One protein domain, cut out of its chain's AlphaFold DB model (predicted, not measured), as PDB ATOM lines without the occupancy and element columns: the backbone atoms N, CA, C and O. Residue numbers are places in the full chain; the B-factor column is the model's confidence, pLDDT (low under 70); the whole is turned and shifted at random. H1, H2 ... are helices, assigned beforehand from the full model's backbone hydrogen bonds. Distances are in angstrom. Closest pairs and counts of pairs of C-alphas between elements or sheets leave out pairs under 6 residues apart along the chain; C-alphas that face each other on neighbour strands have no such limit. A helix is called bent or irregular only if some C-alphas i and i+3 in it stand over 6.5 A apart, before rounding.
ATOM      1  N   GLU A  10     117.488  78.463 129.960       90.31
ATOM      2  CA  GLU A  10     117.056  78.399 128.565       90.31
ATOM      3  C   GLU A  10     116.591  79.770 128.068       90.31
ATOM      4  O   GLU A  10     116.909  80.163 126.945       90.31
ATOM      5  N   VAL A  11     115.888  80.516 128.925       90.12
ATOM      6  CA  VAL A  11     115.404  81.864 128.615       90.12
ATOM      7  C   VAL A  11     116.576  82.837 128.547       90.12
ATOM      8  O   VAL A  11     116.702  83.570 127.569       90.12
ATOM      9  N   MET A  12     117.490  82.802 129.519       90.19
ATOM     10  CA  MET A  12     118.681  83.655 129.508       90.19
ATOM     11  C   MET A  12     119.587  83.374 128.306       90.19
ATOM     12  O   MET A  12     120.067  84.315 127.677       90.19
ATOM     13  N   ARG A  13     119.776  82.106 127.926       91.31
ATOM     14  CA  ARG A  13     120.542  81.729 126.731       91.31
ATOM     15  C   ARG A  13     119.873  82.224 125.443       91.31
ATOM     16  O   ARG A  13     120.561  82.753 124.570       91.31
ATOM     17  N   ASP A  14     118.551  82.097 125.302       90.69
ATOM     18  CA  ASP A  14     117.837  82.641 124.131       90.69
ATOM     19  C   ASP A  14     117.980  84.171 124.063       90.69
ATOM     20  O   ASP A  14     118.307  84.730 123.014       90.69
ATOM     21  N   LEU A  15     117.820  84.865 125.192       89.94
ATOM     22  CA  LEU A  15     117.885  86.326 125.243       89.94
ATOM     23  C   LEU A  15     119.299  86.882 125.023       89.94
ATOM     24  O   LEU A  15     119.458  87.845 124.269       89.94
ATOM     25  N   LEU A  16     120.313  86.304 125.670       88.06
ATOM     26  CA  LEU A  16     121.673  86.849 125.694       88.06
ATOM     27  C   LEU A  16     122.541  86.349 124.536       88.06
ATOM     28  O   LEU A  16     123.236  87.163 123.926       88.06
ATOM     29  N   ASP A  17     122.478  85.059 124.197       86.06
ATOM     30  CA  ASP A  17     123.320  84.490 123.137       86.06
ATOM     31  C   ASP A  17     122.631  84.582 121.775       86.06
ATOM     32  O   ASP A  17     123.206  85.082 120.809       86.06
ATOM     33  N   THR A  18     121.373  84.135 121.690       87.44
ATOM     34  CA  THR A  18     120.668  84.037 120.397       87.44
ATOM     35  C   THR A  18     120.133  85.394 119.944       87.44
ATOM     36  O   THR A  18     120.233  85.753 118.771       87.44
ATOM     37  N   ARG A  19     119.592  86.185 120.878       87.31
ATOM     38  CA  ARG A  19     118.979  87.500 120.616       87.31
ATOM     39  C   ARG A  19     119.757  88.661 121.225       87.31
ATOM     40  O   ARG A  19     119.227  89.771 121.333       87.31
ATOM     41  N   GLY A  20     121.025  88.438 121.566       83.50
ATOM     42  CA  GLY A  20     121.875  89.437 122.211       83.50
ATOM     43  C   GLY A  20     121.983  90.745 121.425       83.50
ATOM     44  O   GLY A  20     122.093  91.811 122.017       83.50
ATOM     45  N   THR A  21     121.863  90.706 120.096       85.56
ATOM     46  CA  THR A  21     121.864  91.911 119.249       85.56
ATOM     47  C   THR A  21     120.690  92.850 119.512       85.56
ATOM     48  O   THR A  21     120.822  94.040 119.255       85.56
ATOM     49  N   ILE A  22     119.559  92.352 120.019       88.00
ATOM     50  CA  ILE A  22     118.370  93.150 120.343       88.00
ATOM     51  C   ILE A  22     118.474  93.654 121.782       88.00
ATOM     52  O   ILE A  22     118.337  94.850 122.028       88.00
ATOM     53  N   TYR A  23     118.760  92.753 122.726       85.38
ATOM     54  CA  TYR A  23     118.722  93.064 124.158       85.38
ATOM     55  C   TYR A  23     119.992  93.742 124.683       85.38
ATOM     56  O   TYR A  23     119.918  94.524 125.624       85.38
ATOM     57  N   ASN A  24     121.148  93.493 124.064       84.62
ATOM     58  CA  ASN A  24     122.426  94.113 124.429       84.62
ATOM     59  C   ASN A  24     122.802  95.272 123.480       84.62
ATOM     60  O   ASN A  24     123.892  95.843 123.584       84.62
ATOM     61  N   SER A  25     121.924  95.656 122.539       87.31
ATOM     62  CA  SER A  25     122.173  96.829 121.693       87.31
ATOM     63  C   SER A  25     122.294  98.083 122.543       87.31
ATOM     64  O   SER A  25     121.321  98.528 123.149       87.31
ATOM     65  N   ARG A  26     123.468  98.718 122.518       88.75
ATOM     66  CA  ARG A  26     123.619 100.039 123.129       88.75
ATOM     67  C   ARG A  26     122.812 101.081 122.345       88.75
ATOM     68  O   ARG A  26     122.705 100.965 121.115       88.75
ATOM     69  N   PRO A  27     122.250 102.090 123.033       88.56
ATOM     70  CA  PRO A  27     121.696 103.274 122.392       88.56
ATOM     71  C   PRO A  27     122.710 103.948 121.463       88.56
ATOM     72  O   PRO A  27     123.919 103.755 121.585       88.56
ATOM     73  N   ASN A  28     122.220 104.766 120.530       87.25
ATOM     74  CA  ASN A  28     123.099 105.532 119.653       87.25
ATOM     75  C   ASN A  28     123.766 106.683 120.425       87.25
ATOM     76  O   ASN A  28     123.223 107.785 120.504       87.25
ATOM     77  N   PHE A  29     124.951 106.431 120.972       90.19
ATOM     78  CA  PHE A  29     125.765 107.441 121.636       90.19
ATOM     79  C   PHE A  29     126.663 108.188 120.647       90.19
ATOM     80  O   PHE A  29     127.877 108.156 120.788       90.19
ATOM     81  N   PHE A  30     126.093 108.879 119.657       89.56
ATOM     82  CA  PHE A  30     126.863 109.503 118.570       89.56
ATOM     83  C   PHE A  30     128.071 110.333 119.049       89.56
ATOM     84  O   PHE A  30     129.167 110.179 118.522       89.56
ATOM     85  N   VAL A  31     127.904 111.164 120.085       93.00
ATOM     86  CA  VAL A  31     129.005 111.985 120.623       93.00
ATOM     87  C   VAL A  31     130.107 111.123 121.251       93.00
ATOM     88  O   VAL A  31     131.281 111.319 120.948       93.00
ATOM     89  N   LEU A  32     129.752 110.157 122.103       90.69
ATOM     90  CA  LEU A  32     130.742 109.281 122.744       90.69
ATOM     91  C   LEU A  32     131.412 108.366 121.714       90.69
ATOM     92  O   LEU A  32     132.630 108.211 121.710       90.69
ATOM     93  N   ASP A  33     130.620 107.777 120.825       89.19
ATOM     94  CA  ASP A  33     131.074 106.820 119.830       89.19
ATOM     95  C   ASP A  33     131.911 107.505 118.744       89.19
ATOM     96  O   ASP A  33     133.094 107.219 118.604       89.19
ATOM     97  N   GLN A  34     131.355 108.479 118.025       88.38
ATOM     98  CA  GLN A  34     132.005 109.075 116.854       88.38
ATOM     99  C   GLN A  34     132.936 110.233 117.221       88.38
ATOM    100  O   GLN A  34     134.073 110.270 116.754       88.38
ATOM    101  N   CYS A  35     132.498 111.161 118.077       91.31
ATOM    102  CA  CYS A  35     133.278 112.374 118.350       91.31
ATOM    103  C   CYS A  35     134.412 112.140 119.356       91.31
ATOM    104  O   CYS A  35     135.505 112.669 119.176       91.31
ATOM    105  N   MET A  36     134.169 111.371 120.423       92.94
ATOM    106  CA  MET A  36     135.151 111.191 121.502       92.94
ATOM    107  C   MET A  36     136.026 109.956 121.318       92.94
ATOM    108  O   MET A  36     137.201 109.978 121.677       92.94
ATOM    109  N   THR A  37     135.460 108.865 120.800       90.38
ATOM    110  CA  THR A  37     136.168 107.581 120.722       90.38
ATOM    111  C   THR A  37     136.446 107.111 119.303       90.38
ATOM    112  O   THR A  37     137.127 106.099 119.141       90.38
ATOM    113  N   MET A  38     135.972 107.839 118.286       89.94
ATOM    114  CA  MET A  38     136.154 107.518 116.863       89.94
ATOM    115  C   MET A  38     135.759 106.070 116.512       89.94
ATOM    116  O   MET A  38     136.385 105.425 115.673       89.94
ATOM    117  N   GLY A  39     134.763 105.510 117.202       85.56
ATOM    118  CA  GLY A  39     134.312 104.132 117.026       85.56
ATOM    119  C   GLY A  39     135.297 103.070 117.524       85.56
ATOM    120  O   GLY A  39     135.177 101.904 117.156       85.56
ATOM    121  N   LEU A  40     136.287 103.440 118.345       87.00
ATOM    122  CA  LEU A  40     137.315 102.526 118.863       87.00
ATOM    123  C   LEU A  40     136.975 101.936 120.236       87.00
ATOM    124  O   LEU A  40     137.760 101.161 120.791       87.00
ATOM    125  N   LYS A  41     135.825 102.293 120.816       87.62
ATOM    126  CA  LYS A  41     135.371 101.781 122.113       87.62
ATOM    127  C   LYS A  41     134.088 100.975 121.942       87.62
ATOM    128  O   LYS A  41     132.994 101.519 121.825       87.62
ATOM    129  N   SER A  42     134.225  99.653 122.024       86.69
ATOM    130  CA  SER A  42     133.124  98.698 121.838       86.69
ATOM    131  C   SER A  42     131.980  98.873 122.844       86.69
ATOM    132  O   SER A  42     130.855  98.474 122.557       86.69
ATOM    133  N   GLY A  43     132.240  99.482 124.007       86.69
ATOM    134  CA  GLY A  43     131.216  99.772 125.012       86.69
ATOM    135  C   GLY A  43     130.188 100.821 124.574       86.69
ATOM    136  O   GLY A  43     129.031 100.723 124.970       86.69
ATOM    137  N   PHE A  44     130.575 101.782 123.727       88.19
ATOM    138  CA  PHE A  44     129.676 102.841 123.238       88.19
ATOM    139  C   PHE A  44     129.117 102.558 121.843       88.19
ATOM    140  O   PHE A  44     128.169 103.210 121.412       88.19
ATOM    141  N   GLN A  45     129.665 101.554 121.160       88.06
ATOM    142  CA  GLN A  45     129.200 101.148 119.845       88.06
ATOM    143  C   GLN A  45     127.892 100.364 119.914       88.06
ATOM    144  O   GLN A  45     127.754  99.364 120.630       88.06
ATOM    145  N   ARG A  46     126.945 100.774 119.068       87.69
ATOM    146  CA  ARG A  46     125.749  99.987 118.770       87.69
ATOM    147  C   ARG A  46     126.145  98.631 118.176       87.69
ATOM    148  O   ARG A  46     127.134  98.527 117.451       87.69
ATOM    149  N   TYR A  47     125.354  97.595 118.461       87.81
ATOM    150  CA  TYR A  47     125.555  96.287 117.839       87.81
ATOM    151  C   TYR A  47     125.488  96.398 116.310       87.81
ATOM    152  O   TYR A  47     124.579  97.011 115.752       87.81
ATOM    153  N   GLY A  48     126.481  95.811 115.647       87.56
ATOM    154  CA  GLY A  48     126.654  95.843 114.200       87.56
ATOM    155  C   GLY A  48     128.049  95.354 113.794       87.56
ATOM    156  O   GLY A  48     128.866  95.046 114.667       87.56
ATOM    157  N   PRO A  49     128.358  95.321 112.485       89.38
ATOM    158  CA  PRO A  49     129.627  94.788 111.980       89.38
ATOM    159  C   PRO A  49     130.869  95.481 112.560       89.38
ATOM    160  O   PRO A  49     131.884  94.837 112.817       89.38
ATOM    161  N   ALA A  50     130.781  96.793 112.812       87.62
ATOM    162  CA  ALA A  50     131.864  97.569 113.414       87.62
ATOM    163  C   ALA A  50     132.160  97.124 114.856       87.62
ATOM    164  O   ALA A  50     133.318  96.866 115.194       87.62
ATOM    165  N   TRP A  51     131.111  96.958 115.672       90.75
ATOM    166  CA  TRP A  51     131.240  96.443 117.032       90.75
ATOM    167  C   TRP A  51     131.797  95.019 117.040       90.75
ATOM    168  O   TRP A  51     132.712  94.734 117.803       90.75
ATOM    169  N   GLU A  52     131.288  94.134 116.179       90.00
ATOM    170  CA  GLU A  52     131.730  92.737 116.122       90.00
ATOM    171  C   GLU A  52     133.214  92.633 115.750       90.00
ATOM    172  O   GLU A  52     133.980  91.906 116.386       90.00
ATOM    173  N   HIS A  53     133.645  93.406 114.751       91.69
ATOM    174  CA  HIS A  53     135.042  93.463 114.342       91.69
ATOM    175  C   HIS A  53     135.947  93.956 115.477       91.69
ATOM    176  O   HIS A  53     136.972  93.330 115.761       91.69
ATOM    177  N   LEU A  54     135.568  95.046 116.151       91.25
ATOM    178  CA  LEU A  54     136.335  95.582 117.271       91.25
ATOM    179  C   LEU A  54     136.360  94.607 118.454       91.25
ATOM    180  O   LEU A  54     137.432  94.312 118.981       91.25
ATOM    181  N   HIS A  55     135.202  94.068 118.839       90.31
ATOM    182  CA  HIS A  55     135.070  93.103 119.924       90.31
ATOM    183  C   HIS A  55     135.933  91.868 119.664       90.31
ATOM    184  O   HIS A  55     136.747  91.503 120.507       90.31
ATOM    185  N   ARG A  56     135.853  91.275 118.465       89.81
ATOM    186  CA  ARG A  56     136.671  90.114 118.095       89.81
ATOM    187  C   ARG A  56     138.164  90.421 118.166       89.81
ATOM    188  O   ARG A  56     138.920  89.577 118.634       89.81
ATOM    189  N   ARG A  57     138.606  91.601 117.716       90.12
ATOM    190  CA  ARG A  57     140.026  91.994 117.783       90.12
ATOM    191  C   ARG A  57     140.515  92.136 119.216       90.12
ATOM    192  O   ARG A  57     141.560  91.581 119.539       90.12
ATOM    193  N   VAL A  58     139.762  92.836 120.063       88.94
ATOM    194  CA  VAL A  58     140.109  93.018 121.479       88.94
ATOM    195  C   VAL A  58     140.130  91.667 122.187       88.94
ATOM    196  O   VAL A  58     141.138  91.302 122.789       88.94
ATOM    197  N   THR A  59     139.075  90.867 122.033       87.75
ATOM    198  CA  THR A  59     138.993  89.549 122.665       87.75
ATOM    199  C   THR A  59     140.095  88.614 122.187       87.75
ATOM    200  O   THR A  59     140.708  87.918 122.993       87.75
ATOM    201  N   ALA A  60     140.424  88.641 120.895       88.12
ATOM    202  CA  ALA A  60     141.499  87.825 120.356       88.12
ATOM    203  C   ALA A  60     142.898  88.247 120.826       88.12
ATOM    204  O   ALA A  60     143.783  87.394 120.857       88.12
ATOM    205  N   ALA A  61     143.112  89.525 121.136       87.19
ATOM    206  CA  ALA A  61     144.404  90.027 121.586       87.19
ATOM    207  C   ALA A  61     144.638  89.752 123.078       87.19
ATOM    208  O   ALA A  61     145.712  89.287 123.446       87.19
ATOM    209  N   PHE A  62     143.633  90.006 123.919       85.44
ATOM    210  CA  PHE A  62     143.806  90.005 125.375       85.44
ATOM    211  C   PHE A  62     143.293  88.737 126.056       85.44
ATOM    212  O   PHE A  62     143.944  88.221 126.955       85.44
ATOM    213  N   PHE A  63     142.147  88.207 125.622       86.88
ATOM    214  CA  PHE A  63     141.447  87.128 126.334       86.88
ATOM    215  C   PHE A  63     141.709  85.731 125.759       86.88
ATOM    216  O   PHE A  63     141.074  84.759 126.160       86.88
ATOM    217  N   LYS A  64     142.649  85.598 124.818       89.50
ATOM    218  CA  LYS A  64     143.170  84.278 124.444       89.50
ATOM    219  C   LYS A  64     144.136  83.778 125.521       89.50
ATOM    220  O   LYS A  64     144.815  84.613 126.108       89.50
ATOM    221  N   PRO A  65     144.298  82.452 125.697       89.19
ATOM    222  CA  PRO A  65     145.202  81.884 126.703       89.19
ATOM    223  C   PRO A  65     146.592  82.532 126.704       89.19
ATOM    224  O   PRO A  65     147.012  83.067 127.715       89.19
ATOM    225  N   LYS A  66     147.221  82.673 125.529       88.06
ATOM    226  CA  LYS A  66     148.528  83.345 125.392       88.06
ATOM    227  C   LYS A  66     148.550  84.806 125.860       88.06
ATOM    228  O   LYS A  66     149.585  85.284 126.306       88.06
ATOM    229  N   GLY A  67     147.445  85.529 125.675       86.31
ATOM    230  CA  GLY A  67     147.306  86.902 126.156       86.31
ATOM    231  C   GLY A  67     147.212  86.929 127.678       86.31
ATOM    232  O   GLY A  67     147.900  87.719 128.309       86.31
ATOM    233  N   VAL A  68     146.436  86.011 128.256       89.62
ATOM    234  CA  VAL A  68     146.292  85.847 129.710       89.62
ATOM    235  C   VAL A  68     147.619  85.445 130.361       89.62
ATOM    236  O   VAL A  68     148.013  86.072 131.343       89.62
ATOM    237  N   ASP A  69     148.350  84.491 129.778       91.31
ATOM    238  CA  ASP A  69     149.645  84.014 130.287       91.31
ATOM    239  C   ASP A  69     150.662  85.160 130.429       91.31
ATOM    240  O   ASP A  69     151.428  85.214 131.390       91.31
ATOM    241  N   ALA A  70     150.639  86.131 129.507       89.62
ATOM    242  CA  ALA A  70     151.520  87.296 129.561       89.62
ATOM    243  C   ALA A  70     151.243  88.212 130.770       89.62
ATOM    244  O   ALA A  70     152.156  88.887 131.244       89.62
ATOM    245  N   TYR A  71     150.008  88.235 131.280       91.12
ATOM    246  CA  TYR A  71     149.630  89.028 132.455       91.12
ATOM    247  C   TYR A  71     149.822  88.285 133.780       91.12
ATOM    248  O   TYR A  71     149.806  88.932 134.828       91.12
ATOM    249  N   GLN A  72     150.041  86.967 133.759       93.38
ATOM    250  CA  GLN A  72     150.104  86.147 134.971       93.38
ATOM    251  C   GLN A  72     151.201  86.610 135.939       93.38
ATOM    252  O   GLN A  72     150.941  86.787 137.124       93.38
ATOM    253  N   ALA A  73     152.405  86.897 135.436       94.44
ATOM    254  CA  ALA A  73     153.517  87.334 136.282       94.44
ATOM    255  C   ALA A  73     153.230  88.658 137.016       94.44
ATOM    256  O   ALA A  73     153.612  88.820 138.174       94.44
ATOM    257  N   VAL A  74     152.538  89.592 136.355       95.56
ATOM    258  CA  VAL A  74     152.139  90.876 136.954       95.56
ATOM    259  C   VAL A  74     151.015  90.663 137.963       95.56
ATOM    260  O   VAL A  74     151.087  91.184 139.070       95.56
ATOM    261  N   GLN A  75     150.008  89.853 137.621       95.38
ATOM    262  CA  GLN A  75     148.920  89.529 138.545       95.38
ATOM    263  C   GLN A  75     149.438  88.857 139.821       95.38
ATOM    264  O   GLN A  75     148.993  89.210 140.910       95.38
ATOM    265  N   ASP A  76     150.405  87.945 139.710       97.00
ATOM    266  CA  ASP A  76     150.999  87.258 140.858       97.00
ATOM    267  C   ASP A  76     151.776  88.211 141.774       97.00
ATOM    268  O   ASP A  76     151.766  88.032 142.993       97.00
ATOM    269  N   LEU A  77     152.458  89.209 141.204       97.25
ATOM    270  CA  LEU A  77     153.170  90.235 141.966       97.25
ATOM    271  C   LEU A  77     152.184  91.095 142.767       97.25
ATOM    272  O   LEU A  77     152.259  91.127 143.994       97.25
ATOM    273  N   GLU A  78     151.218  91.701 142.080       96.56
ATOM    274  CA  GLU A  78     150.197  92.572 142.678       96.56
ATOM    275  C   GLU A  78     149.356  91.825 143.723       96.56
ATOM    276  O   GLU A  78     149.035  92.351 144.786       96.56
ATOM    277  N   THR A  79     149.037  90.553 143.463       96.94
ATOM    278  CA  THR A  79     148.278  89.717 144.404       96.94
ATOM    279  C   THR A  79     149.066  89.465 145.687       96.94
ATOM    280  O   THR A  79     148.496  89.517 146.775       96.94
ATOM    281  N   LYS A  80     150.378  89.215 145.595       95.56
ATOM    282  CA  LYS A  80     151.229  89.025 146.781       95.56
ATOM    283  C   LYS A  80     151.352  90.307 147.593       95.56
ATOM    284  O   LYS A  80     151.256  90.236 148.816       95.56
ATOM    285  N   GLU A  81     151.525  91.453 146.940       95.62
ATOM    286  CA  GLU A  81     151.553  92.756 147.614       95.62
ATOM    287  C   GLU A  81     150.217  93.063 148.298       95.62
ATOM    288  O   GLU A  81     150.190  93.431 149.474       95.62
ATOM    289  N   LEU A  82     149.096  92.835 147.609       94.62
ATOM    290  CA  LEU A  82     147.759  93.001 148.172       94.62
ATOM    291  C   LEU A  82     147.550  92.112 149.405       94.62
ATOM    292  O   LEU A  82     147.102  92.599 150.441       94.62
ATOM    293  N   ILE A  83     147.899  90.825 149.323       95.56
ATOM    294  CA  ILE A  83     147.788  89.893 150.454       95.56
ATOM    295  C   ILE A  83     148.700  90.327 151.603       95.56
ATOM    296  O   ILE A  83     148.270  90.312 152.752       95.56
ATOM    297  N   PHE A  84     149.934  90.747 151.315       94.19
ATOM    298  CA  PHE A  84     150.850  91.245 152.337       94.19
ATOM    299  C   PHE A  84     150.262  92.448 153.086       94.19
ATOM    300  O   PHE A  84     150.311  92.470 154.313       94.19
ATOM    301  N   ASN A  85     149.653  93.393 152.365       91.44
ATOM    302  CA  ASN A  85     149.008  94.575 152.940       91.44
ATOM    303  C   ASN A  85     147.728  94.249 153.722       91.44
ATOM    304  O   ASN A  85     147.397  94.952 154.670       91.44
ATOM    305  N   LEU A  86     146.994  93.204 153.331       91.81
ATOM    306  CA  LEU A  86     145.802  92.751 154.054       91.81
ATOM    307  C   LEU A  86     146.153  91.952 155.317       91.81
ATOM    308  O   LEU A  86     145.440  92.038 156.314       91.81
ATOM    309  N   CYS A  87     147.217  91.148 155.270       90.06
ATOM    310  CA  CYS A  87     147.619  90.267 156.369       90.06
ATOM    311  C   CYS A  87     148.578  90.926 157.362       90.06
ATOM    312  O   CYS A  87     148.605  90.531 158.527       90.06
ATOM    313  N   SER A  88     149.357  91.912 156.929       80.56
ATOM    314  CA  SER A  88     150.108  92.756 157.848       80.56
ATOM    315  C   SER A  88     149.175  93.875 158.285       80.56
ATOM    316  O   SER A  88     148.760  94.654 157.428       80.56
TER     317      SER A  88
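What this domain is: This is residues 10 to 88 of the 92 residues of an uncharacterized protein of Aspergillus campestris IBT 28561 (UniProt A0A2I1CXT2). This is an open, T-shaped string of helices with no two clearly touching: H1, H2 and H3 with their links make the crossbar, and H4 followed by H5 makes a stem that turns a wide corner between the two. The far part of H5, residues 72 to 87, sticks out free with Ser 88. The printed part has 79 residues with five named helices, H1 to H5 in chain order, and no named strand; the class is all helix. The whole is extended, with a radius of gyration of the C-alphas of 18.0 A and spans of 48 by 39 by 26 A.

Where its parts are: Find C-alpha 10 at (117.056, 78.399, 128.565), where H1, residues 10 to 18, begins; H2, residues 20 to 23, follows. Go on to H3, residues 30 to 36. At C-alpha 49, (129.627, 94.788, 111.980), H4 begins and runs 20.1 A through residues 49 to 62. H5, residues 65 to 87, runs 30.9 A to C-alpha 87 at (147.619, 90.267, 156.369). It is irregular, with C-alphas 70 and 73 lying 7.0 A apart, and has a kink of 42 degrees near residue 73.

How they stand to each other: Look first at H1 and H2, close but not clearly touching; their closest C-alphas, of Leu 15 and Tyr 23, are 6.9 A apart. H3 is apart from each of the other helices. H4 and H5 are close but not clearly touching, with the closest C-alphas, of Ala 61 and Gly 67, 6.3 A apart. They run the same way at a steep tilt of 64 degrees. In H1 and H4 every O i to N i+4 pair is within hydrogen-bond range, in H3 2 of 3 and in H5 16 of 19; H2 is too short for such a pair.

The domain as a whole: The two C-alphas farthest apart, of Pro 49 and Ser 88, are 50.3 A apart. The printed part has no cut. The link from H3 to H4, residues 37 to 48, is long. The mean pLDDT of the printed part is 89.8, and no printed residue is under 70.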